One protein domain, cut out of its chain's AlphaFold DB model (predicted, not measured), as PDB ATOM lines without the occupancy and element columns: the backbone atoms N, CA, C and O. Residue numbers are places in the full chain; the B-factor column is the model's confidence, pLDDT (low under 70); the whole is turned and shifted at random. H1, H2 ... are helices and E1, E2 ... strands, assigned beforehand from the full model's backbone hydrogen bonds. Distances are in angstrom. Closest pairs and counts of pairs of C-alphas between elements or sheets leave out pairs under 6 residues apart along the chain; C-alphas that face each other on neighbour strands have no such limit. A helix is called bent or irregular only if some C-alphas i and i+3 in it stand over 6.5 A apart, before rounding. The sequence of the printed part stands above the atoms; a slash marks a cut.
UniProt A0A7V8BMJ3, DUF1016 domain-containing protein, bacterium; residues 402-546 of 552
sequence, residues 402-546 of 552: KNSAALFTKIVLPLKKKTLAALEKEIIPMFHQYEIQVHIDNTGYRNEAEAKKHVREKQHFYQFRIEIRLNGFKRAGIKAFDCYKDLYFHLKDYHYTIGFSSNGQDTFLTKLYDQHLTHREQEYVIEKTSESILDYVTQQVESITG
ATOM      1  N   LYS A 402     -33.996  27.225 -26.645       82.25
ATOM      2  CA  LYS A 402     -33.681  26.693 -27.979       82.25
ATOM      3  C   LYS A 402     -32.864  25.402 -27.909       82.25
ATOM      4  O   LYS A 402     -33.206  24.415 -28.563       82.25
ATOM      5  N   ASN A 403     -31.796  25.388 -27.120       82.19
ATOM      6  CA  ASN A 403     -30.899  24.248 -26.946       82.19
ATOM      7  C   ASN A 403     -31.580  23.139 -26.146       82.19
ATOM      8  O   ASN A 403     -31.411  21.957 -26.446       82.19
ATOM      9  N   SER A 404     -32.425  23.514 -25.189       83.50
ATOM     10  CA  SER A 404     -33.238  22.579 -24.412       83.50
ATOM     11  C   SER A 404     -34.302  21.896 -25.290       83.50
ATOM     12  O   SER A 404     -34.477  20.677 -25.228       83.50
ATOM     13  N   ALA A 405     -34.941  22.638 -26.201       84.19
ATOM     14  CA  ALA A 405     -35.854  22.078 -27.200       84.19
ATOM     15  C   ALA A 405     -35.137  21.212 -28.254       84.19
ATOM     16  O   ALA A 405     -35.655  20.173 -28.690       84.19
ATOM     17  N   ALA A 406     -33.922  21.607 -28.650       85.44
ATOM     18  CA  ALA A 406     -33.077  20.825 -29.543       85.44
ATOM     19  C   ALA A 406     -32.649  19.497 -28.900       85.44
ATOM     20  O   ALA A 406     -32.718  18.467 -29.568       85.44
ATOM     21  N   LEU A 407     -32.287  19.500 -27.611       87.00
ATOM     22  CA  LEU A 407     -31.986  18.300 -26.824       87.00
ATOM     23  C   LEU A 407     -33.174  17.328 -26.827       87.00
ATOM     24  O   LEU A 407     -33.011  16.149 -27.147       87.00
ATOM     25  N   PHE A 408     -34.386  17.821 -26.561       88.06
ATOM     26  CA  PHE A 408     -35.592  16.990 -26.595       88.06
ATOM     27  C   PHE A 408     -35.789  16.305 -27.952       88.06
ATOM     28  O   PHE A 408     -35.976  15.093 -28.049       88.06
ATOM     29  N   THR A 409     -35.706  17.093 -29.023       86.62
ATOM     30  CA  THR A 409     -36.049  16.623 -30.369       86.62
ATOM     31  C   THR A 409     -34.959  15.744 -30.977       86.62
ATOM     32  O   THR A 409     -35.274  14.774 -31.662       86.62
ATOM     33  N   LYS A 410     -33.683  16.077 -30.747       86.81
ATOM     34  CA  LYS A 410     -32.535  15.408 -31.378       86.81
ATOM     35  C   LYS A 410     -31.965  14.259 -30.554       86.81
ATOM     36  O   LYS A 410     -31.254  13.435 -31.119       86.81
ATOM     37  N   ILE A 411     -32.234  14.207 -29.249       88.62
ATOM     38  CA  ILE A 411     -31.642  13.206 -28.353       88.62
ATOM     39  C   ILE A 411     -32.727  12.419 -27.617       88.62
ATOM     40  O   ILE A 411     -32.791  11.206 -27.795       88.62
ATOM     41  N   VAL A 412     -33.615  13.075 -26.864       89.50
ATOM     42  CA  VAL A 412     -34.603  12.369 -26.021       89.50
ATOM     43  C   VAL A 412     -35.567  11.525 -26.863       89.50
ATOM     44  O   VAL A 412     -35.730  10.335 -26.605       89.50
ATOM     45  N   LEU A 413     -36.172  12.098 -27.911       90.12
ATOM     46  CA  LEU A 413     -37.119  11.361 -28.758       90.12
ATOM     47  C   LEU A 413     -36.465  10.212 -29.556       90.12
ATOM     48  O   LEU A 413     -37.016   9.109 -29.546       90.12
ATOM     49  N   PRO A 414     -35.305  10.394 -30.223       91.06
ATOM     50  CA  PRO A 414     -34.614   9.278 -30.868       91.06
ATOM     51  C   PRO A 414     -34.195   8.185 -29.884       91.06
ATOM     52  O   PRO A 414     -34.343   7.004 -30.199       91.06
ATOM     53  N   LEU A 415     -33.724   8.554 -28.689       90.00
ATOM     54  CA  LEU A 415     -33.310   7.580 -27.683       90.00
ATOM     55  C   LEU A 415     -34.502   6.795 -27.131       90.00
ATOM     56  O   LEU A 415     -34.395   5.581 -26.985       90.00
ATOM     57  N   LYS A 416     -35.664   7.436 -26.935       93.12
ATOM     58  CA  LYS A 416     -36.931   6.752 -26.616       93.12
ATOM     59  C   LYS A 416     -37.251   5.668 -27.650       93.12
ATOM     60  O   LYS A 416     -37.515   4.529 -27.277       93.12
ATOM     61  N   LYS A 417     -37.193   6.005 -28.946       91.44
ATOM     62  CA  LYS A 417     -37.490   5.060 -30.041       91.44
ATOM     63  C   LYS A 417     -36.508   3.895 -30.081       91.44
ATOM     64  O   LYS A 417     -36.929   2.753 -30.211       91.44
ATOM     65  N   LYS A 418     -35.209   4.175 -29.946       90.81
ATOM     66  CA  LYS A 418     -34.177   3.130 -29.926       90.81
ATOM     67  C   LYS A 418     -34.281   2.230 -28.695       90.81
ATOM     68  O   LYS A 418     -34.120   1.023 -28.826       90.81
ATOM     69  N   THR A 419     -34.594   2.802 -27.532       89.44
ATOM     70  CA  THR A 419     -34.822   2.040 -26.295       89.44
ATOM     71  C   THR A 419     -36.022   1.115 -26.460       89.44
ATOM     72  O   THR A 419     -35.908  -0.071 -26.182       89.44
ATOM     73  N   LEU A 420     -37.140   1.617 -26.999       91.94
ATOM     74  CA  LEU A 420     -38.301   0.782 -27.308       91.94
ATOM     75  C   LEU A 420     -37.925  -0.385 -28.235       91.94
ATOM     76  O   LEU A 420     -38.163  -1.533 -27.881       91.94
ATOM     77  N   ALA A 421     -37.262  -0.105 -29.359       91.81
ATOM     78  CA  ALA A 421     -36.860  -1.136 -30.318       91.81
ATOM     79  C   ALA A 421     -35.897  -2.189 -29.730       91.81
ATOM     80  O   ALA A 421     -35.885  -3.333 -30.182       91.81
ATOM     81  N   ALA A 422     -35.076  -1.819 -28.744       89.81
ATOM     82  CA  ALA A 422     -34.211  -2.759 -28.033       89.81
ATOM     83  C   ALA A 422     -35.014  -3.651 -27.073       89.81
ATOM     84  O   ALA A 422     -34.854  -4.870 -27.086       89.81
ATOM     85  N   LEU A 423     -35.924  -3.060 -26.293       90.75
ATOM     86  CA  LEU A 423     -36.751  -3.794 -25.335       90.75
ATOM     87  C   LEU A 423     -37.790  -4.700 -26.015       90.75
ATOM     88  O   LEU A 423     -38.112  -5.755 -25.473       90.75
ATOM     89  N   GLU A 424     -38.292  -4.324 -27.198       91.38
ATOM     90  CA  GLU A 424     -39.275  -5.097 -27.979       91.38
ATOM     91  C   GLU A 424     -38.783  -6.495 -28.364       91.38
ATOM     92  O   GLU A 424     -39.596  -7.405 -28.519       91.38
ATOM     93  N   LYS A 425     -37.465  -6.684 -28.491       84.25
ATOM     94  CA  LYS A 425     -36.888  -7.953 -28.945       84.25
ATOM     95  C   LYS A 425     -36.963  -9.053 -27.894       84.25
ATOM     96  O   LYS A 425     -37.317 -10.179 -28.223       84.25
ATOM     97  N   GLU A 426     -36.621  -8.732 -26.649       86.12
ATOM     98  CA  GLU A 426     -36.385  -9.755 -25.620       86.12
ATOM     99  C   GLU A 426     -37.170  -9.498 -24.333       86.12
ATOM    100  O   GLU A 426     -37.717 -10.433 -23.756       86.12
ATOM    101  N   ILE A 427     -37.295  -8.239 -23.905       90.88
ATOM    102  CA  ILE A 427     -37.824  -7.888 -22.580       90.88
ATOM    103  C   ILE A 427     -39.345  -7.696 -22.608       90.88
ATOM    104  O   ILE A 427     -40.061  -8.314 -21.823       90.88
ATOM    105  N   ILE A 428     -39.875  -6.881 -23.526       92.81
ATOM    106  CA  ILE A 428     -41.321  -6.602 -23.627       92.81
ATOM    107  C   ILE A 428     -42.158  -7.875 -23.838       92.81
ATOM    108  O   ILE A 428     -43.195  -7.996 -23.181       92.81
ATOM    109  N   PRO A 429     -41.744  -8.864 -24.662       95.69
ATOM    110  CA  PRO A 429     -42.496 -10.108 -24.818       95.69
ATOM    111  C   PRO A 429     -42.743 -10.862 -23.503       95.69
ATOM    112  O   PRO A 429     -43.722 -11.610 -23.416       95.69
ATOM    113  N   MET A 430     -41.920 -10.637 -22.470       93.75
ATOM    114  CA  MET A 430     -42.079 -11.246 -21.147       93.75
ATOM    115  C   MET A 430     -43.258 -10.675 -20.338       93.75
ATOM    116  O   MET A 430     -43.682 -11.305 -19.369       93.75
ATOM    117  N   PHE A 431     -43.825  -9.531 -20.736       96.06
ATOM    118  CA  PHE A 431     -44.888  -8.818 -20.017       96.06
ATOM    119  C   PHE A 431     -46.200  -8.767 -20.809       96.06
ATOM    120  O   PHE A 431     -46.216  -8.885 -22.038       96.06
ATOM    121  N   HIS A 432     -47.327  -8.633 -20.106       92.75
ATOM    122  CA  HIS A 432     -48.658  -8.547 -20.715       92.75
ATOM    123  C   HIS A 432     -48.918  -7.203 -21.393       92.75
ATOM    124  O   HIS A 432     -49.537  -7.168 -22.455       92.75
ATOM    125  N   GLN A 433     -48.463  -6.110 -20.783       92.69
ATOM    126  CA  GLN A 433     -48.652  -4.757 -21.295       92.69
ATOM    127  C   GLN A 433     -47.370  -3.948 -21.123       92.69
ATOM    128  O   GLN A 433     -46.603  -4.181 -20.190       92.69
ATOM    129  N   TYR A 434     -47.159  -2.973 -22.002       93.69
ATOM    130  CA  TYR A 434     -46.084  -2.003 -21.858       93.69
ATOM    131  C   TYR A 434     -46.567  -0.594 -22.192       93.69
ATOM    132  O   TYR A 434     -47.459  -0.399 -23.018       93.69
ATOM    133  N   GLU A 435     -45.948   0.395 -21.560       91.38
ATOM    134  CA  GLU A 435     -46.139   1.807 -21.850       91.38
ATOM    135  C   GLU A 435     -44.779   2.508 -21.816       91.38
ATOM    136  O   GLU A 435     -44.035   2.386 -20.844       91.38
ATOM    137  N   ILE A 436     -44.452   3.251 -22.880       91.31
ATOM    138  CA  ILE A 436     -43.272   4.118 -22.917       91.31
ATOM    139  C   ILE A 436     -43.668   5.545 -23.285       91.31
ATOM    140  O   ILE A 436     -44.126   5.838 -24.397       91.31
ATOM    141  N   GLN A 437     -43.463   6.466 -22.352       91.06
ATOM    142  CA  GLN A 437     -43.851   7.863 -22.516       91.06
ATOM    143  C   GLN A 437     -42.742   8.818 -22.099       91.06
ATOM    144  O   GLN A 437     -41.796   8.451 -21.405       91.06
ATOM    145  N   VAL A 438     -42.836  10.052 -22.585       91.62
ATOM    146  CA  VAL A 438     -41.886  11.113 -22.247       91.62
ATOM    147  C   VAL A 438     -42.550  12.091 -21.303       91.62
ATOM    148  O   VAL A 438     -43.689  12.484 -21.521       91.62
ATOM    149  N   HIS A 439     -41.833  12.500 -20.271       90.06
ATOM    150  CA  HIS A 439     -42.249  13.556 -19.367       90.06
ATOM    151  C   HIS A 439     -41.375  14.784 -19.569       90.06
ATOM    152  O   HIS A 439     -40.162  14.676 -19.772       90.06
ATOM    153  N   ILE A 440     -42.012  15.946 -19.505       87.75
ATOM    154  CA  ILE A 440     -41.367  17.255 -19.455       87.75
ATOM    155  C   ILE A 440     -41.690  17.809 -18.073       87.75
ATOM    156  O   ILE A 440     -42.852  18.085 -17.766       87.75
ATOM    157  N   ASP A 441     -40.675  17.908 -17.220       84.50
ATOM    158  CA  ASP A 441     -40.842  18.094 -15.778       84.50
ATOM    159  C   ASP A 441     -41.829  17.070 -15.176       84.50
ATOM    160  O   ASP A 441     -41.530  15.878 -15.141       84.50
ATOM    161  N   ASN A 442     -43.001  17.525 -14.723       80.12
ATOM    162  CA  ASN A 442     -44.020  16.700 -14.070       80.12
ATOM    163  C   ASN A 442     -45.170  16.294 -15.009       80.12
ATOM    164  O   ASN A 442     -46.125  15.666 -14.553       80.12
ATOM    165  N   THR A 443     -45.107  16.654 -16.295       81.75
ATOM    166  CA  THR A 443     -46.189  16.385 -17.253       81.75
ATOM    167  C   THR A 443     -45.793  15.280 -18.223       81.75
ATOM    168  O   THR A 443     -44.802  15.418 -18.941       81.75
ATOM    169  N   GLY A 444     -46.578  14.201 -18.263       82.69
ATOM    170  CA  GLY A 444     -46.377  13.054 -19.152       82.69
ATOM    171  C   GLY A 444     -47.097  13.194 -20.491       82.69
ATOM    172  O   GLY A 444     -48.231  13.663 -20.550       82.69
ATOM    173  N   TYR A 445     -46.445  12.747 -21.562       84.88
ATOM    174  CA  TYR A 445     -46.955  12.786 -22.928       84.88
ATOM    175  C   TYR A 445     -46.800  11.427 -23.607       84.88
ATOM    176  O   TYR A 445     -45.688  10.952 -23.871       84.88
ATOM    177  N   ARG A 446     -47.939  10.833 -23.969       77.50
ATOM    178  CA  ARG A 446     -48.001   9.628 -24.811       77.50
ATOM    179  C   ARG A 446     -47.766   9.967 -26.285       77.50
ATOM    180  O   ARG A 446     -47.083   9.227 -26.990       77.50
ATOM    181  N   ASN A 447     -48.280  11.115 -26.732       84.31
ATOM    182  CA  ASN A 447     -48.188  11.586 -28.110       84.31
ATOM    183  C   ASN A 447     -46.960  12.493 -28.324       84.31
ATOM    184  O   ASN A 447     -46.824  13.546 -27.699       84.31
ATOM    185  N   GLU A 448     -46.072  12.118 -29.255       83.69
ATOM    186  CA  GLU A 448     -44.881  12.915 -29.590       83.69
ATOM    187  C   GLU A 448     -45.224  14.300 -30.156       83.69
ATOM    188  O   GLU A 448     -44.459  15.244 -29.954       83.69
ATOM    189  N   ALA A 449     -46.345  14.448 -30.870       83.50
ATOM    190  CA  ALA A 449     -46.759  15.726 -31.447       83.50
ATOM    191  C   ALA A 449     -47.168  16.730 -30.359       83.50
ATOM    192  O   ALA A 449     -46.779  17.899 -30.423       83.50
ATOM    193  N   GLU A 450     -47.879  16.261 -29.332       84.81
ATOM    194  CA  GLU A 450     -48.266  17.058 -28.164       84.81
ATOM    195  C   GLU A 450     -47.048  17.422 -27.316       84.81
ATOM    196  O   GLU A 450     -46.889  18.584 -26.948       84.81
ATOM    197  N   ALA A 451     -46.128  16.477 -27.105       84.06
ATOM    198  CA  ALA A 451     -44.882  16.744 -26.393       84.06
ATOM    199  C   ALA A 451     -44.035  17.811 -27.113       84.06
ATOM    200  O   ALA A 451     -43.576  18.772 -26.501       84.06
ATOM    201  N   LYS A 452     -43.883  17.705 -28.443       84.88
ATOM    202  CA  LYS A 452     -43.180  18.711 -29.263       84.88
ATOM    203  C   LYS A 452     -43.891  20.063 -29.280       84.88
ATOM    204  O   LYS A 452     -43.236  21.092 -29.421       84.88
ATOM    205  N   LYS A 453     -45.224  20.083 -29.216       84.44
ATOM    206  CA  LYS A 453     -45.999  21.322 -29.090       84.44
ATOM    207  C   LYS A 453     -45.725  21.973 -27.732       84.44
ATOM    208  O   LYS A 453     -45.340  23.133 -27.699       84.44
ATOM    209  N   HIS A 454     -45.768  21.197 -26.652       82.88
ATOM    210  CA  HIS A 454     -45.502  21.695 -25.307       82.88
ATOM    211  C   HIS A 454     -44.079  22.239 -25.133       82.88
ATOM    212  O   HIS A 454     -43.913  23.314 -24.572       82.88
ATOM    213  N   VAL A 455     -43.056  21.566 -25.675       83.06
ATOM    214  CA  VAL A 455     -41.667  22.075 -25.659       83.06
ATOM    215  C   VAL A 455     -41.511  23.387 -26.440       83.06
ATOM    216  O   VAL A 455     -40.640  24.184 -26.113       83.06
ATOM    217  N   ARG A 456     -42.330  23.619 -27.475       80.62
ATOM    218  CA  ARG A 456     -42.311  24.874 -28.247       80.62
ATOM    219  C   ARG A 456     -43.036  26.018 -27.540       80.62
ATOM    220  O   ARG A 456     -42.648  27.165 -27.720       80.62
ATOM    221  N   GLU A 457     -44.090  25.709 -26.791       78.88
ATOM    222  CA  GLU A 457     -44.956  26.701 -26.136       78.88
ATOM    223  C   GLU A 457     -44.492  27.056 -24.718       78.88
ATOM    224  O   GLU A 457     -44.659  28.193 -24.281       78.88
ATOM    225  N   LYS A 458     -43.903  26.102 -23.990       72.44
ATOM    226  CA  LYS A 458     -43.431  26.305 -22.620       72.44
ATOM    227  C   LYS A 458     -42.020  26.890 -22.616       72.44
ATOM    228  O   LYS A 458     -41.083  26.274 -23.118       72.44
ATOM    229  N   GLN A 459     -41.872  28.043 -21.970       64.38
ATOM    230  CA  GLN A 459     -40.571  28.612 -21.629       64.38
ATOM    231  C   GLN A 459     -40.109  28.024 -20.293       64.38
ATOM    232  O   GLN A 459     -40.886  27.967 -19.340       64.38
ATOM    233  N   HIS A 460     -38.854  27.578 -20.246       69.44
ATOM    234  CA  HIS A 460     -38.177  27.024 -19.070       69.44
ATOM    235  C   HIS A 460     -38.733  25.691 -18.530       69.44
ATOM    236  O   HIS A 460     -39.758  25.609 -17.852       69.44
ATOM    237  N   PHE A 461     -37.968  24.627 -18.755       80.06
ATOM    238  CA  PHE A 461     -38.133  23.314 -18.130       80.06
ATOM    239  C   PHE A 461     -36.761  22.805 -17.672       80.06
ATOM    240  O   PHE A 461     -35.717  23.207 -18.196       80.06
ATOM    241  N   TYR A 462     -36.749  21.961 -16.647       80.94
ATOM    242  CA  TYR A 462     -35.539  21.606 -15.900       80.94
ATOM    243  C   TYR A 462     -35.119  20.156 -16.119       80.94
ATOM    244  O   TYR A 462     -33.945  19.824 -15.932       80.94
ATOM    245  N   GLN A 463     -36.053  19.308 -16.541       87.94
ATOM    246  CA  GLN A 463     -35.774  17.905 -16.796       87.94
ATOM    247  C   GLN A 463     -36.661  17.313 -17.889       87.94
ATOM    248  O   GLN A 463     -37.818  17.701 -18.072       87.94
ATOM    249  N   PHE A 464     -36.118  16.305 -18.563       91.44
ATOM    250  CA  PHE A 464     -36.911  15.343 -19.316       91.44
ATOM    251  C   PHE A 464     -36.798  13.973 -18.678       91.44
ATOM    252  O   PHE A 464     -35.793  13.657 -18.044       91.44
ATOM    253  N   ARG A 465     -37.803  13.135 -18.887       92.56
ATOM    254  CA  ARG A 465     -37.771  11.753 -18.421       92.56
ATOM    255  C   ARG A 465     -38.398  10.831 -19.450       92.56
ATOM    256  O   ARG A 465     -39.465  11.137 -19.968       92.56
ATOM    257  N   ILE A 466     -37.744   9.717 -19.746       93.12
ATOM    258  CA  ILE A 466     -38.356   8.603 -20.474       93.12
ATOM    259  C   ILE A 466     -38.808   7.602 -19.420       93.12
ATOM    260  O   ILE A 466     -37.978   7.040 -18.715       93.12
ATOM    261  N   GLU A 467     -40.116   7.427 -19.296       93.50
ATOM    262  CA  GLU A 467     -40.721   6.476 -18.370       93.50
ATOM    263  C   GLU A 467     -41.077   5.200 -19.128       93.50
ATOM    264  O   GLU A 467     -41.731   5.254 -20.174       93.50
ATOM    265  N   ILE A 468     -40.650   4.066 -18.581       94.44
ATOM    266  CA  ILE A 468     -40.881   2.722 -19.100       94.44
ATOM    267  C   ILE A 468     -41.662   1.953 -18.042       94.44
ATOM    268  O   ILE A 468     -41.192   1.772 -16.916       94.44
ATOM    269  N   ARG A 469     -42.855   1.491 -18.408       94.12
ATOM    270  CA  ARG A 469     -43.711   0.660 -17.560       94.12
ATOM    271  C   ARG A 469     -43.959  -0.662 -18.260       94.12
ATOM    272  O   ARG A 469     -44.438  -0.672 -19.393       94.12
ATOM    273  N   LEU A 470     -43.633  -1.761 -17.596       95.50
ATOM    274  CA  LEU A 470     -43.868  -3.119 -18.067       95.50
ATOM    275  C   LEU A 470     -44.754  -3.810 -17.037       95.50
ATOM    276  O   LEU A 470     -44.334  -3.988 -15.897       95.50
ATOM    277  N   ASN A 471     -45.974  -4.176 -17.423       94.06
ATOM    278  CA  ASN A 471     -46.977  -4.658 -16.481       94.06
ATOM    279  C   ASN A 471     -47.279  -6.141 -16.697       94.06
ATOM    280  O   ASN A 471     -47.475  -6.600 -17.831       94.06
ATOM    281  N   GLY A 472     -47.349  -6.873 -15.590       90.62
ATOM    282  CA  GLY A 472     -47.722  -8.278 -15.535       90.62
ATOM    283  C   GLY A 472     -46.715  -9.200 -16.216       90.62
ATOM    284  O   GLY A 472     -46.922  -9.617 -17.357       90.62
ATOM    285  N   PHE A 473     -45.641  -9.561 -15.513       94.94
ATOM    286  CA  PHE A 473     -44.703 -10.587 -15.980       94.94
ATOM    287  C   PHE A 473     -45.408 -11.945 -16.192       94.94
ATOM    288  O   PHE A 473     -45.875 -12.580 -15.244       94.94
ATOM    289  N   LYS A 474     -45.462 -12.415 -17.445       91.31
ATOM    290  CA  LYS A 474     -46.346 -13.510 -17.897       91.31
ATOM    291  C   LYS A 474     -46.083 -14.845 -17.203       91.31
ATOM    292  O   LYS A 474     -47.013 -15.570 -16.865       91.31
ATOM    293  N   ARG A 475     -44.809 -15.206 -17.009       89.12
ATOM    294  CA  ARG A 475     -44.429 -16.552 -16.533       89.12
ATOM    295  C   ARG A 475     -44.616 -16.752 -15.025       89.12
ATOM    296  O   ARG A 475     -44.469 -17.877 -14.562       89.12
ATOM    297  N   ALA A 476     -44.951 -15.703 -14.269       84.25
ATOM    298  CA  ALA A 476     -45.135 -15.781 -12.817       84.25
ATOM    299  C   ALA A 476     -46.578 -16.119 -12.376       84.25
ATOM    300  O   ALA A 476     -46.815 -16.333 -11.185       84.25
ATOM    301  N   GLY A 477     -47.546 -16.204 -13.300       85.56
ATOM    302  CA  GLY A 477     -48.934 -16.563 -12.985       85.56
ATOM    303  C   GLY A 477     -49.559 -15.624 -11.944       85.56
ATOM    304  O   GLY A 477     -49.519 -14.409 -12.105       85.56
ATOM    305  N   ILE A 478     -50.089 -16.173 -10.843       84.56
ATOM    306  CA  ILE A 478     -50.676 -15.379  -9.742       84.56
ATOM    307  C   ILE A 478     -49.666 -14.475  -9.012       84.56
ATOM    308  O   ILE A 478     -50.075 -13.601  -8.257       84.56
ATOM    309  N   LYS A 479     -48.358 -14.688  -9.215       87.69
ATOM    310  CA  LYS A 479     -47.272 -13.868  -8.652       87.69
ATOM    311  C   LYS A 479     -46.726 -12.851  -9.665       87.69
ATOM    312  O   LYS A 479     -45.579 -12.430  -9.547       87.69
ATOM    313  N   ALA A 480     -47.498 -12.516 -10.700       89.06
ATOM    314  CA  ALA A 480     -47.108 -11.502 -11.671       89.06
ATOM    315  C   ALA A 480     -46.761 -10.176 -10.976       89.06
ATOM    316  O   ALA A 480     -47.401  -9.779 -10.003       89.06
ATOM    317  N   PHE A 481     -45.739  -9.506 -11.496       93.00
ATOM    318  CA  PHE A 481     -45.253  -8.232 -10.987       93.00
ATOM    319  C   PHE A 481     -45.028  -7.251 -12.137       93.00
ATOM    320  O   PHE A 481     -44.881  -7.655 -13.298       93.00
ATOM    321  N   ASP A 482     -44.975  -5.973 -11.774       93.62
ATOM    322  CA  ASP A 482     -44.728  -4.859 -12.679       93.62
ATOM    323  C   ASP A 482     -43.291  -4.349 -12.511       93.62
ATOM    324  O   ASP A 482     -42.685  -4.450 -11.438       93.62
ATOM    325  N   CYS A 483     -42.743  -3.789 -13.586       92.81
ATOM    326  CA  CYS A 483     -41.429  -3.165 -13.621       92.81
ATOM    327  C   CYS A 483     -41.551  -1.720 -14.112       92.81
ATOM    328  O   CYS A 483     -42.101  -1.453 -15.183       92.81
ATOM    329  N   TYR A 484     -40.980  -0.796 -13.338       92.19
ATOM    330  CA  TYR A 484     -40.956   0.634 -13.634       92.19
ATOM    331  C   TYR A 484     -39.514   1.104 -13.741       92.19
ATOM    332  O   TYR A 484     -38.717   0.890 -12.825       92.19
ATOM    333  N   LYS A 485     -39.175   1.771 -14.845       92.81
ATOM    334  CA  LYS A 485     -37.851   2.359 -15.022       92.81
ATOM    335  C   LYS A 485     -37.940   3.732 -15.665       92.81
ATOM    336  O   LYS A 485     -38.536   3.898 -16.725       92.81
ATOM    337  N   ASP A 486     -37.283   4.690 -15.026       91.62
ATOM    338  CA  ASP A 486     -37.196   6.066 -15.488       91.62
ATOM    339  C   ASP A 486     -35.766   6.391 -15.915       91.62
ATOM    340  O   ASP A 486     -34.818   6.176 -15.159       91.62
ATOM    341  N   LEU A 487     -35.622   6.962 -17.107       92.75
ATOM    342  CA  LEU A 487     -34.380   7.551 -17.587       92.75
ATOM    343  C   LEU A 487     -34.507   9.075 -17.554       92.75
ATOM    344  O   LEU A 487     -35.245   9.663 -18.347       92.75
ATOM    345  N   TYR A 488     -33.793   9.708 -16.630       91.56
ATOM    346  CA  TYR A 488     -33.814  11.147 -16.400       91.56
ATOM    347  C   TYR A 488     -32.750  11.861 -17.227       91.56
ATOM    348  O   TYR A 488     -31.606  11.422 -17.307       91.56
ATOM    349  N   PHE A 489     -33.132  13.012 -17.771       92.44
ATOM    350  CA  PHE A 489     -32.258  13.993 -18.396       92.44
ATOM    351  C   PHE A 489     -32.319  15.275 -17.569       92.44
ATOM    352  O   PHE A 489     -33.293  16.022 -17.679       92.44
ATOM    353  N   HIS A 490     -31.300  15.552 -16.753       90.12
ATOM    354  CA  HIS A 490     -31.268  16.784 -15.955       90.12
ATOM    355  C   HIS A 490     -30.561  17.890 -16.719       90.12
ATOM    356  O   HIS A 490     -29.388  17.741 -17.068       90.12
ATOM    357  N   LEU A 491     -31.254  19.005 -16.948       89.00
ATOM    358  CA  LEU A 491     -30.732  20.154 -17.678       89.00
ATOM    359  C   LEU A 491     -30.064  21.123 -16.696       89.00
ATOM    360  O   LEU A 491     -30.751  21.861 -15.985       89.00
ATOM    361  N   LYS A 492     -28.728  21.126 -16.653       89.06
ATOM    362  CA  LYS A 492     -27.923  22.080 -15.874       89.06
ATOM    363  C   LYS A 492     -27.576  23.294 -16.733       89.06
ATOM    364  O   LYS A 492     -27.875  23.334 -17.918       89.06
ATOM    365  N   ASP A 493     -26.921  24.293 -16.152       86.44
ATOM    366  CA  ASP A 493     -26.673  25.559 -16.856       86.44
ATOM    367  C   ASP A 493     -25.791  25.426 -18.102       86.44
ATOM    368  O   ASP A 493     -25.916  26.240 -19.006       86.44
ATOM    369  N   TYR A 494     -24.923  24.416 -18.178       87.62
ATOM    370  CA  TYR A 494     -23.938  24.275 -19.262       87.62
ATOM    371  C   TYR A 494     -23.833  22.860 -19.840       87.62
ATOM    372  O   TYR A 494     -23.147  22.628 -20.834       87.62
ATOM    373  N   HIS A 495     -24.500  21.897 -19.215       89.56
ATOM    374  CA  HIS A 495     -24.489  20.503 -19.624       89.56
ATOM    375  C   HIS A 495     -25.813  19.852 -19.238       89.56
ATOM    376  O   HIS A 495     -26.546  20.354 -18.387       89.56
ATOM    377  N   TYR A 496     -26.098  18.702 -19.827       90.12
ATOM    378  CA  TYR A 496     -27.144  17.809 -19.369       90.12
ATOM    379  C   TYR A 496     -26.534  16.487 -18.911       90.12
ATOM    380  O   TYR A 496     -25.440  16.095 -19.326       90.12
ATOM    381  N   THR A 497     -27.245  15.812 -18.020       92.19
ATOM    382  CA  THR A 497     -26.853  14.503 -17.490       92.19
ATOM    383  C   THR A 497     -27.926  13.478 -17.801       92.19
ATOM    384  O   THR A 497     -29.091  13.853 -17.900       92.19
ATOM    385  N   ILE A 498     -27.534  12.217 -17.968       92.25
ATOM    386  CA  ILE A 498     -28.432  11.080 -18.169       92.25
ATOM    387  C   ILE A 498     -28.206  10.074 -17.039       92.25
ATOM    388  O   ILE A 498     -27.061   9.713 -16.746       92.25
ATOM    389  N   GLY A 499     -29.292   9.638 -16.406       92.31
ATOM    390  CA  GLY A 499     -29.236   8.776 -15.230       92.31
ATOM    391  C   GLY A 499     -30.578   8.156 -14.858       92.31
ATOM    392  O   GLY A 499     -31.599   8.483 -15.458       92.31
ATOM    393  N   PHE A 500     -30.597   7.291 -13.845       88.25
ATOM    394  CA  PHE A 500     -31.835   6.662 -13.357       88.25
ATOM    395  C   PHE A 500     -32.436   7.345 -12.124       88.25
ATOM    396  O   PHE A 500     -33.571   7.051 -11.753       88.25
ATOM    397  N   SER A 501     -31.707   8.274 -11.497       83.38
ATOM    398  CA  SER A 501     -32.201   8.993 -10.320       83.38
ATOM    399  C   SER A 501     -32.874  10.323 -10.665       83.38
ATOM    400  O   SER A 501     -32.320  11.164 -11.381       83.38
ATOM    401  N   SER A 502     -34.016  10.568 -10.022       76.50
ATOM    402  CA  SER A 502     -34.755  11.833 -10.069       76.50
ATOM    403  C   SER A 502     -34.013  13.008  -9.422       76.50
ATOM    404  O   SER A 502     -34.306  14.157  -9.733       76.50
ATOM    405  N   ASN A 503     -33.028  12.752  -8.553       74.25
ATOM    406  CA  ASN A 503     -32.204  13.793  -7.924       74.25
ATOM    407  C   ASN A 503     -30.832  13.988  -8.607       74.25
ATOM    408  O   ASN A 503     -30.046  14.837  -8.183       74.25
ATOM    409  N   GLY A 504     -30.531  13.200  -9.648       68.25
ATOM    410  CA  GLY A 504     -29.275  13.256 -10.402       68.25
ATOM    411  C   GLY A 504     -28.065  12.568  -9.752       68.25
ATOM    412  O   GLY A 504     -26.974  12.656 -10.310       68.25
ATOM    413  N   GLN A 505     -28.221  11.880  -8.611       74.25
ATOM    414  CA  GLN A 505     -27.120  11.159  -7.942       74.25
ATOM    415  C   GLN A 505     -26.641   9.918  -8.707       74.25
ATOM    416  O   GLN A 505     -25.458   9.601  -8.656       74.25
ATOM    417  N   ASP A 506     -27.534   9.251  -9.438       78.94
ATOM    418  CA  ASP A 506     -27.219   8.081 -10.268       78.94
ATOM    419  C   ASP A 506     -27.116   8.490 -11.743       78.94
ATOM    420  O   ASP A 506     -27.996   8.203 -12.557       78.94
ATOM    421  N   THR A 507     -26.088   9.287 -12.045       83.31
ATOM    422  CA  THR A 507     -25.769   9.770 -13.395       83.31
ATOM    423  C   THR A 507     -24.645   8.931 -13.981       83.31
ATOM    424  O   THR A 507     -23.564   8.860 -13.402       83.31
ATOM    425  N   PHE A 508     -24.853   8.386 -15.178       87.69
ATOM    426  CA  PHE A 508     -23.829   7.611 -15.886       87.69
ATOM    427  C   PHE A 508     -23.356   8.263 -17.192       87.69
ATOM    428  O   PHE A 508     -22.391   7.787 -17.787       87.69
ATOM    429  N   LEU A 509     -23.980   9.360 -17.641       89.75
ATOM    430  CA  LEU A 509     -23.487  10.137 -18.783       89.75
ATOM    431  C   LEU A 509     -23.683  11.644 -18.584       89.75
ATOM    432  O   LEU A 509     -24.736  12.085 -18.136       89.75
ATOM    433  N   THR A 510     -22.678  12.442 -18.953       90.88
ATOM    434  CA  THR A 510     -22.715  13.915 -18.905       90.88
ATOM    435  C   THR A 510     -22.263  14.495 -20.241       90.88
ATOM    436  O   THR A 510     -21.249  14.058 -20.787       90.88
ATOM    437  N   LYS A 511     -23.000  15.477 -20.774       89.56
ATOM    438  CA  LYS A 511     -22.748  16.068 -22.096       89.56
ATOM    439  C   LYS A 511     -23.040  17.557 -22.154       89.56
ATOM    440  O   LYS A 511     -24.010  18.028 -21.568       89.56
ATOM    441  N   LEU A 512     -22.229  18.288 -22.913       88.56
ATOM    442  CA  LEU A 512     -22.496  19.690 -23.233       88.56
ATOM    443  C   LEU A 512     -23.647  19.810 -24.244       88.56
ATOM    444  O   LEU A 512     -23.918  18.883 -25.006       88.56
ATOM    445  N   TYR A 513     -24.321  20.960 -24.266       84.25
ATOM    446  CA  TYR A 513     -25.465  21.196 -25.161       84.25
ATOM    447  C   TYR A 513     -25.108  21.225 -26.652       84.25
ATOM    448  O   TYR A 513     -25.955  20.924 -27.490       84.25
ATOM    449  N   ASP A 514     -23.866  21.564 -26.986       81.31
ATOM    450  CA  ASP A 514     -23.322  21.548 -28.346       81.31
ATOM    451  C   ASP A 514     -22.802  20.165 -28.773       81.31
ATOM    452  O   ASP A 514     -22.400  19.980 -29.922       81.31
ATOM    453  N   GLN A 515     -22.846  19.173 -27.880       82.56
ATOM    454  CA  GLN A 515     -22.411  17.811 -28.159       82.56
ATOM    455  C   GLN A 515     -23.584  16.873 -28.437       82.56
ATOM    456  O   GLN A 515     -24.568  16.798 -27.697       82.56
ATOM    457  N   HIS A 516     -23.430  16.073 -29.488       81.25
ATOM    458  CA  HIS A 516     -24.332  14.970 -29.789       81.25
ATOM    459  C   HIS A 516     -23.907  13.693 -29.057       81.25
ATOM    460  O   HIS A 516     -22.717  13.461 -28.831       81.25
ATOM    461  N   LEU A 517     -24.882  12.844 -28.719       85.00
ATOM    462  CA  LEU A 517     -24.593  11.478 -28.292       85.00
ATOM    463  C   LEU A 517     -24.050  10.689 -29.480       85.00
ATOM    464  O   LEU A 517     -24.736  10.551 -30.497       85.00
ATOM    465  N   THR A 518     -22.842  10.153 -29.339       88.06
ATOM    466  CA  THR A 518     -22.272   9.231 -30.327       88.06
ATOM    467  C   THR A 518     -23.087   7.937 -30.389       88.06
ATOM    468  O   THR A 518     -23.847   7.628 -29.472       88.06
ATOM    469  N   HIS A 519     -22.923   7.149 -31.456       86.00
ATOM    470  CA  HIS A 519     -23.615   5.860 -31.578       86.00
ATOM    471  C   HIS A 519     -23.360   4.953 -30.367       86.00
ATOM    472  O   HIS A 519     -24.306   4.467 -29.758       86.00
ATOM    473  N   ARG A 520     -22.088   4.839 -29.965       88.00
ATOM    474  CA  ARG A 520     -21.657   4.042 -28.810       88.00
ATOM    475  C   ARG A 520     -22.288   4.509 -27.501       88.00
ATOM    476  O   ARG A 520     -22.648   3.693 -26.670       88.00
ATOM    477  N   GLU A 521     -22.441   5.816 -27.308       89.69
ATOM    478  CA  GLU A 521     -23.060   6.357 -26.091       89.69
ATOM    479  C   GLU A 521     -24.571   6.139 -26.063       89.69
ATOM    480  O   GLU A 521     -25.135   5.902 -25.000       89.69
ATOM    481  N   GLN A 522     -25.233   6.191 -27.222       88.56
ATOM    482  CA  GLN A 522     -26.645   5.824 -27.316       88.56
ATOM    483  C   GLN A 522     -26.837   4.339 -26.994       88.56
ATOM    484  O   GLN A 522     -27.733   4.011 -26.223       88.56
ATOM    485  N   GLU A 523     -25.988   3.463 -27.541       88.62
ATOM    486  CA  GLU A 523     -25.988   2.029 -27.228       88.62
ATOM    487  C   GLU A 523     -25.741   1.783 -25.742       88.62
ATOM    488  O   GLU A 523     -26.526   1.085 -25.115       88.62
ATOM    489  N   TYR A 524     -24.744   2.445 -25.156       90.81
ATOM    490  CA  TYR A 524     -24.433   2.335 -23.732       90.81
ATOM    491  C   TYR A 524     -25.619   2.710 -22.831       90.81
ATOM    492  O   TYR A 524     -25.921   2.007 -21.870       90.81
ATOM    493  N   VAL A 525     -26.337   3.799 -23.142       89.81
ATOM    494  CA  VAL A 525     -27.528   4.202 -22.372       89.81
ATOM    495  C   VAL A 525     -28.637   3.147 -22.480       89.81
ATOM    496  O   VAL A 525     -29.306   2.845 -21.489       89.81
ATOM    497  N   ILE A 526     -28.840   2.584 -23.673       90.75
ATOM    498  CA  ILE A 526     -29.850   1.547 -23.923       90.75
ATOM    499  C   ILE A 526     -29.483   0.248 -23.197       90.75
ATOM    500  O   ILE A 526     -30.346  -0.357 -22.562       90.75
ATOM    501  N   GLU A 527     -28.215  -0.150 -23.255       90.88
ATOM    502  CA  GLU A 527     -27.679  -1.329 -22.579       90.88
ATOM    503  C   GLU A 527     -27.854  -1.200 -21.068       90.88
ATOM    504  O   GLU A 527     -28.507  -2.048 -20.470       90.88
ATOM    505  N   LYS A 528     -27.427  -0.081 -20.466       89.94
ATOM    506  CA  LYS A 528     -27.624   0.184 -19.031       89.94
ATOM    507  C   LYS A 528     -29.093   0.165 -18.618       89.94
ATOM    508  O   LYS A 528     -29.432  -0.287 -17.525       89.94
ATOM    509  N   THR A 529     -29.979   0.671 -19.476       89.69
ATOM    510  CA  THR A 529     -31.425   0.656 -19.213       89.69
ATOM    511  C   THR A 529     -31.971  -0.770 -19.249       89.69
ATOM    512  O   THR A 529     -32.758  -1.142 -18.381       89.69
ATOM    513  N   SER A 530     -31.530  -1.570 -20.219       91.38
ATOM    514  CA  SER A 530     -31.946  -2.966 -20.387       91.38
ATOM    515  C   SER A 530     -31.413  -3.845 -19.254       91.38
ATOM    516  O   SER A 530     -32.191  -4.570 -18.646       91.38
ATOM    517  N   GLU A 531     -30.129  -3.706 -18.917       91.94
ATOM    518  CA  GLU A 531     -29.460  -4.367 -17.791       91.94
ATOM    519  C   GLU A 531     -30.204  -4.079 -16.487       91.94
ATOM    520  O   GLU A 531     -30.657  -5.001 -15.824       91.94
ATOM    521  N   SER A 532     -30.490  -2.808 -16.183       90.25
ATOM    522  CA  SER A 532     -31.200  -2.480 -14.947       90.25
ATOM    523  C   SER A 532     -32.626  -3.047 -14.878       90.25
ATOM    524  O   SER A 532     -33.104  -3.328 -13.778       90.25
ATOM    525  N   ILE A 533     -33.325  -3.177 -16.010       91.88
ATOM    526  CA  ILE A 533     -34.640  -3.834 -16.051       91.88
ATOM    527  C   ILE A 533     -34.473  -5.340 -15.821       91.88
ATOM    528  O   ILE A 533     -35.227  -5.924 -15.043       91.88
ATOM    529  N   LEU A 534     -33.483  -5.962 -16.464       92.62
ATOM    530  CA  LEU A 534     -33.184  -7.384 -16.315       92.62
ATOM    531  C   LEU A 534     -32.746  -7.738 -14.895       92.62
ATOM    532  O   LEU A 534     -33.211  -8.750 -14.380       92.62
ATOM    533  N   ASP A 535     -31.943  -6.907 -14.235       92.12
ATOM    534  CA  ASP A 535     -31.529  -7.099 -12.843       92.12
ATOM    535  C   ASP A 535     -32.743  -7.122 -11.911       92.12
ATOM    536  O   ASP A 535     -32.898  -8.027 -11.090       92.12
ATOM    537  N   TYR A 536     -33.659  -6.162 -12.083       91.88
ATOM    538  CA  TYR A 536     -34.895  -6.115 -11.304       91.88
ATOM    539  C   TYR A 536     -35.779  -7.339 -11.573       91.88
ATOM    540  O   TYR A 536     -36.263  -7.974 -10.636       91.88
ATOM    541  N   VAL A 537     -35.971  -7.709 -12.844       91.88
ATOM    542  CA  VAL A 537     -36.739  -8.906 -13.220       91.88
ATOM    543  C   VAL A 537     -36.107 -10.165 -12.630       91.88
ATOM    544  O   VAL A 537     -36.825 -10.988 -12.068       91.88
ATOM    545  N   THR A 538     -34.783 -10.294 -12.701       91.81
ATOM    546  CA  THR A 538     -34.028 -11.427 -12.154       91.81
ATOM    547  C   THR A 538     -34.231 -11.520 -10.650       91.81
ATOM    548  O   THR A 538     -34.662 -12.563 -10.169       91.81
ATOM    549  N   GLN A 539     -34.064 -10.414  -9.922       91.12
ATOM    550  CA  GLN A 539     -34.287 -10.358  -8.477       91.12
ATOM    551  C   GLN A 539     -35.713 -10.785  -8.089       91.12
ATOM    552  O   GLN A 539     -35.911 -11.524  -7.120       91.12
ATOM    553  N   GLN A 540     -36.729 -10.339  -8.836       90.62
ATOM    554  CA  GLN A 540     -38.116 -10.734  -8.578       90.62
ATOM    555  C   GLN A 540     -38.361 -12.214  -8.901       90.62
ATOM    556  O   GLN A 540     -39.018 -12.912  -8.127       90.62
ATOM    557  N   VAL A 541     -37.805 -12.730 -10.001       89.69
ATOM    558  CA  VAL A 541     -37.910 -14.151 -10.372       89.69
ATOM    559  C   VAL A 541     -37.196 -15.044  -9.354       89.69
ATOM    560  O   VAL A 541     -37.750 -16.063  -8.941       89.69
ATOM    561  N   GLU A 542     -36.010 -14.659  -8.890       88.75
ATOM    562  CA  GLU A 542     -35.253 -15.337  -7.831       88.75
ATOM    563  C   GLU A 542     -36.034 -15.385  -6.516       88.75
ATOM    564  O   GLU A 542     -36.188 -16.449  -5.911       88.75
ATOM    565  N   SER A 543     -36.632 -14.258  -6.124       86.75
ATOM    566  CA  SER A 543     -37.519 -14.174  -4.960       86.75
ATOM    567  C   SER A 543     -38.731 -15.110  -5.085       86.75
ATOM    568  O   SER A 543     -39.099 -15.805  -4.136       86.75
ATOM    569  N   ILE A 544     -39.331 -15.197  -6.278       85.50
ATOM    570  CA  ILE A 544     -40.486 -16.063  -6.552       85.50
ATOM    571  C   ILE A 544     -40.112 -17.555  -6.556       85.50
ATOM    572  O   ILE A 544     -40.926 -18.377  -6.119       85.50
ATOM    573  N   THR A 545     -38.920 -17.894  -7.058       83.56
ATOM    574  CA  THR A 545     -38.420 -19.274  -7.226       83.56
ATOM    575  C   THR A 545     -37.653 -19.805  -6.013       83.56
ATOM    576  O   THR A 545     -37.453 -21.012  -5.908       83.56
ATOM    577  N   GLY A 546     -37.270 -18.938  -5.072       72.00
ATOM    578  CA  GLY A 546     -36.548 -19.301  -3.850       72.00
ATOM    579  C   GLY A 546     -35.033 -19.455  -4.027       72.00
ATOM    580  O   GLY A 546     -34.357 -19.888  -3.092       72.00
TER     581      GLY A 546
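AT A GLANCE: This is residues 402 to 546 of the 552 residues of the protein "DUF1016 domain-containing protein" of bacterium (UniProt A0A7V8BMJ3). A twisted, antiparallel sheet of six strands has the arm H1b and the shorter helix H2 over one face, while the long helix H4 crosses H1b and runs on beside E4 at the sheet's level. The small helix H3 sits at one end of the elongated whole. The printed part has 145 residues, with four named helices and six named strands along the chain as H1 E1 E2 H2 E3 H3 E4 E5 E6 H4, and the sheet's order is E2 E1 E3 E4 E5 E6. The class is mixed, helices and strands; the whole is compact, with a radius of gyration of the C-alphas of 16.0 A, and spans 50 by 28 by 26 A.

HOW THE PARTS SIT: H1, residues 402 to 426, was assigned as one helix by its hydrogen bonds but is bent, with C-alphas 410 and 413 6.7 A apart; arms H1a, 402 to 410, and H1b, 413 to 426, stand at a shallow tilt of 25 degrees. H1a only grazes the sheet with residues 404 to 408. H1b lies over E1, residues 431 to 440, and E3, residues 463 to 473, at a height over the sheet of 9.9 A. E1 and E3 are antiparallel, with N 435 and O 469 2.8 A apart. E2, residues 443 to 445, forms a hairpin with E1; N 445 and O 438 are 2.8 A apart. H2, residues 448 to 457, is on the same face as H1b and touches H1a, closest at the C-alphas of Ala 405 and Val 455, 6.0 A. E2, H2 and E3 make a split strand-helix-strand unit, with E1 between its strands and a right-handed crossover. H3, residues 474 to 479, is irregular, with C-alphas 475 and 478 9.3 A apart. E4, residues 483 to 491, E5, 495 to 499, and E6, 507 to 512, form a meander, each the antiparallel neighbour of the one before. Within hydrogen-bond range are N 468 and O 485 of the neighbours E3 and E4, 2.8 A apart, N 488 and O 499 of E4 and E5, 2.8 A apart, and N 496 and O 511 of E5 and E6, 2.8 A apart. H4, residues 519 to 545, touches H1b with residues 522 to 530 alone, closest at the C-alphas of Thr 419 and Ile 526, 5.5 A, at a steep tilt of 43 degrees. Every O i to N i+4 pair is within hydrogen-bond range in H1a, H2 and H4; it is 8 of 10 in H1b and 0 of 2 in H3, where 1 of 3 O i to N i+3 pairs is.

IN THESE COORDINATES: H1a begins at C-alpha 402, (-33.681, 26.693, -27.979). H1b is 21.4 A long, E1 26.3 A, E3 29.9 A, E4 26.0 A and H4 38.0 A. H4 ends at C-alpha 545, (-38.420, -19.274, -7.226).

THE WHOLE: The C-alphas farthest apart, of Lys 402 and Gly 546, are 52.0 A apart. The printed part has no cut and no long link. Mean pLDDT of the printed part is 87.7; residues 459, 460 and 504 are under 70.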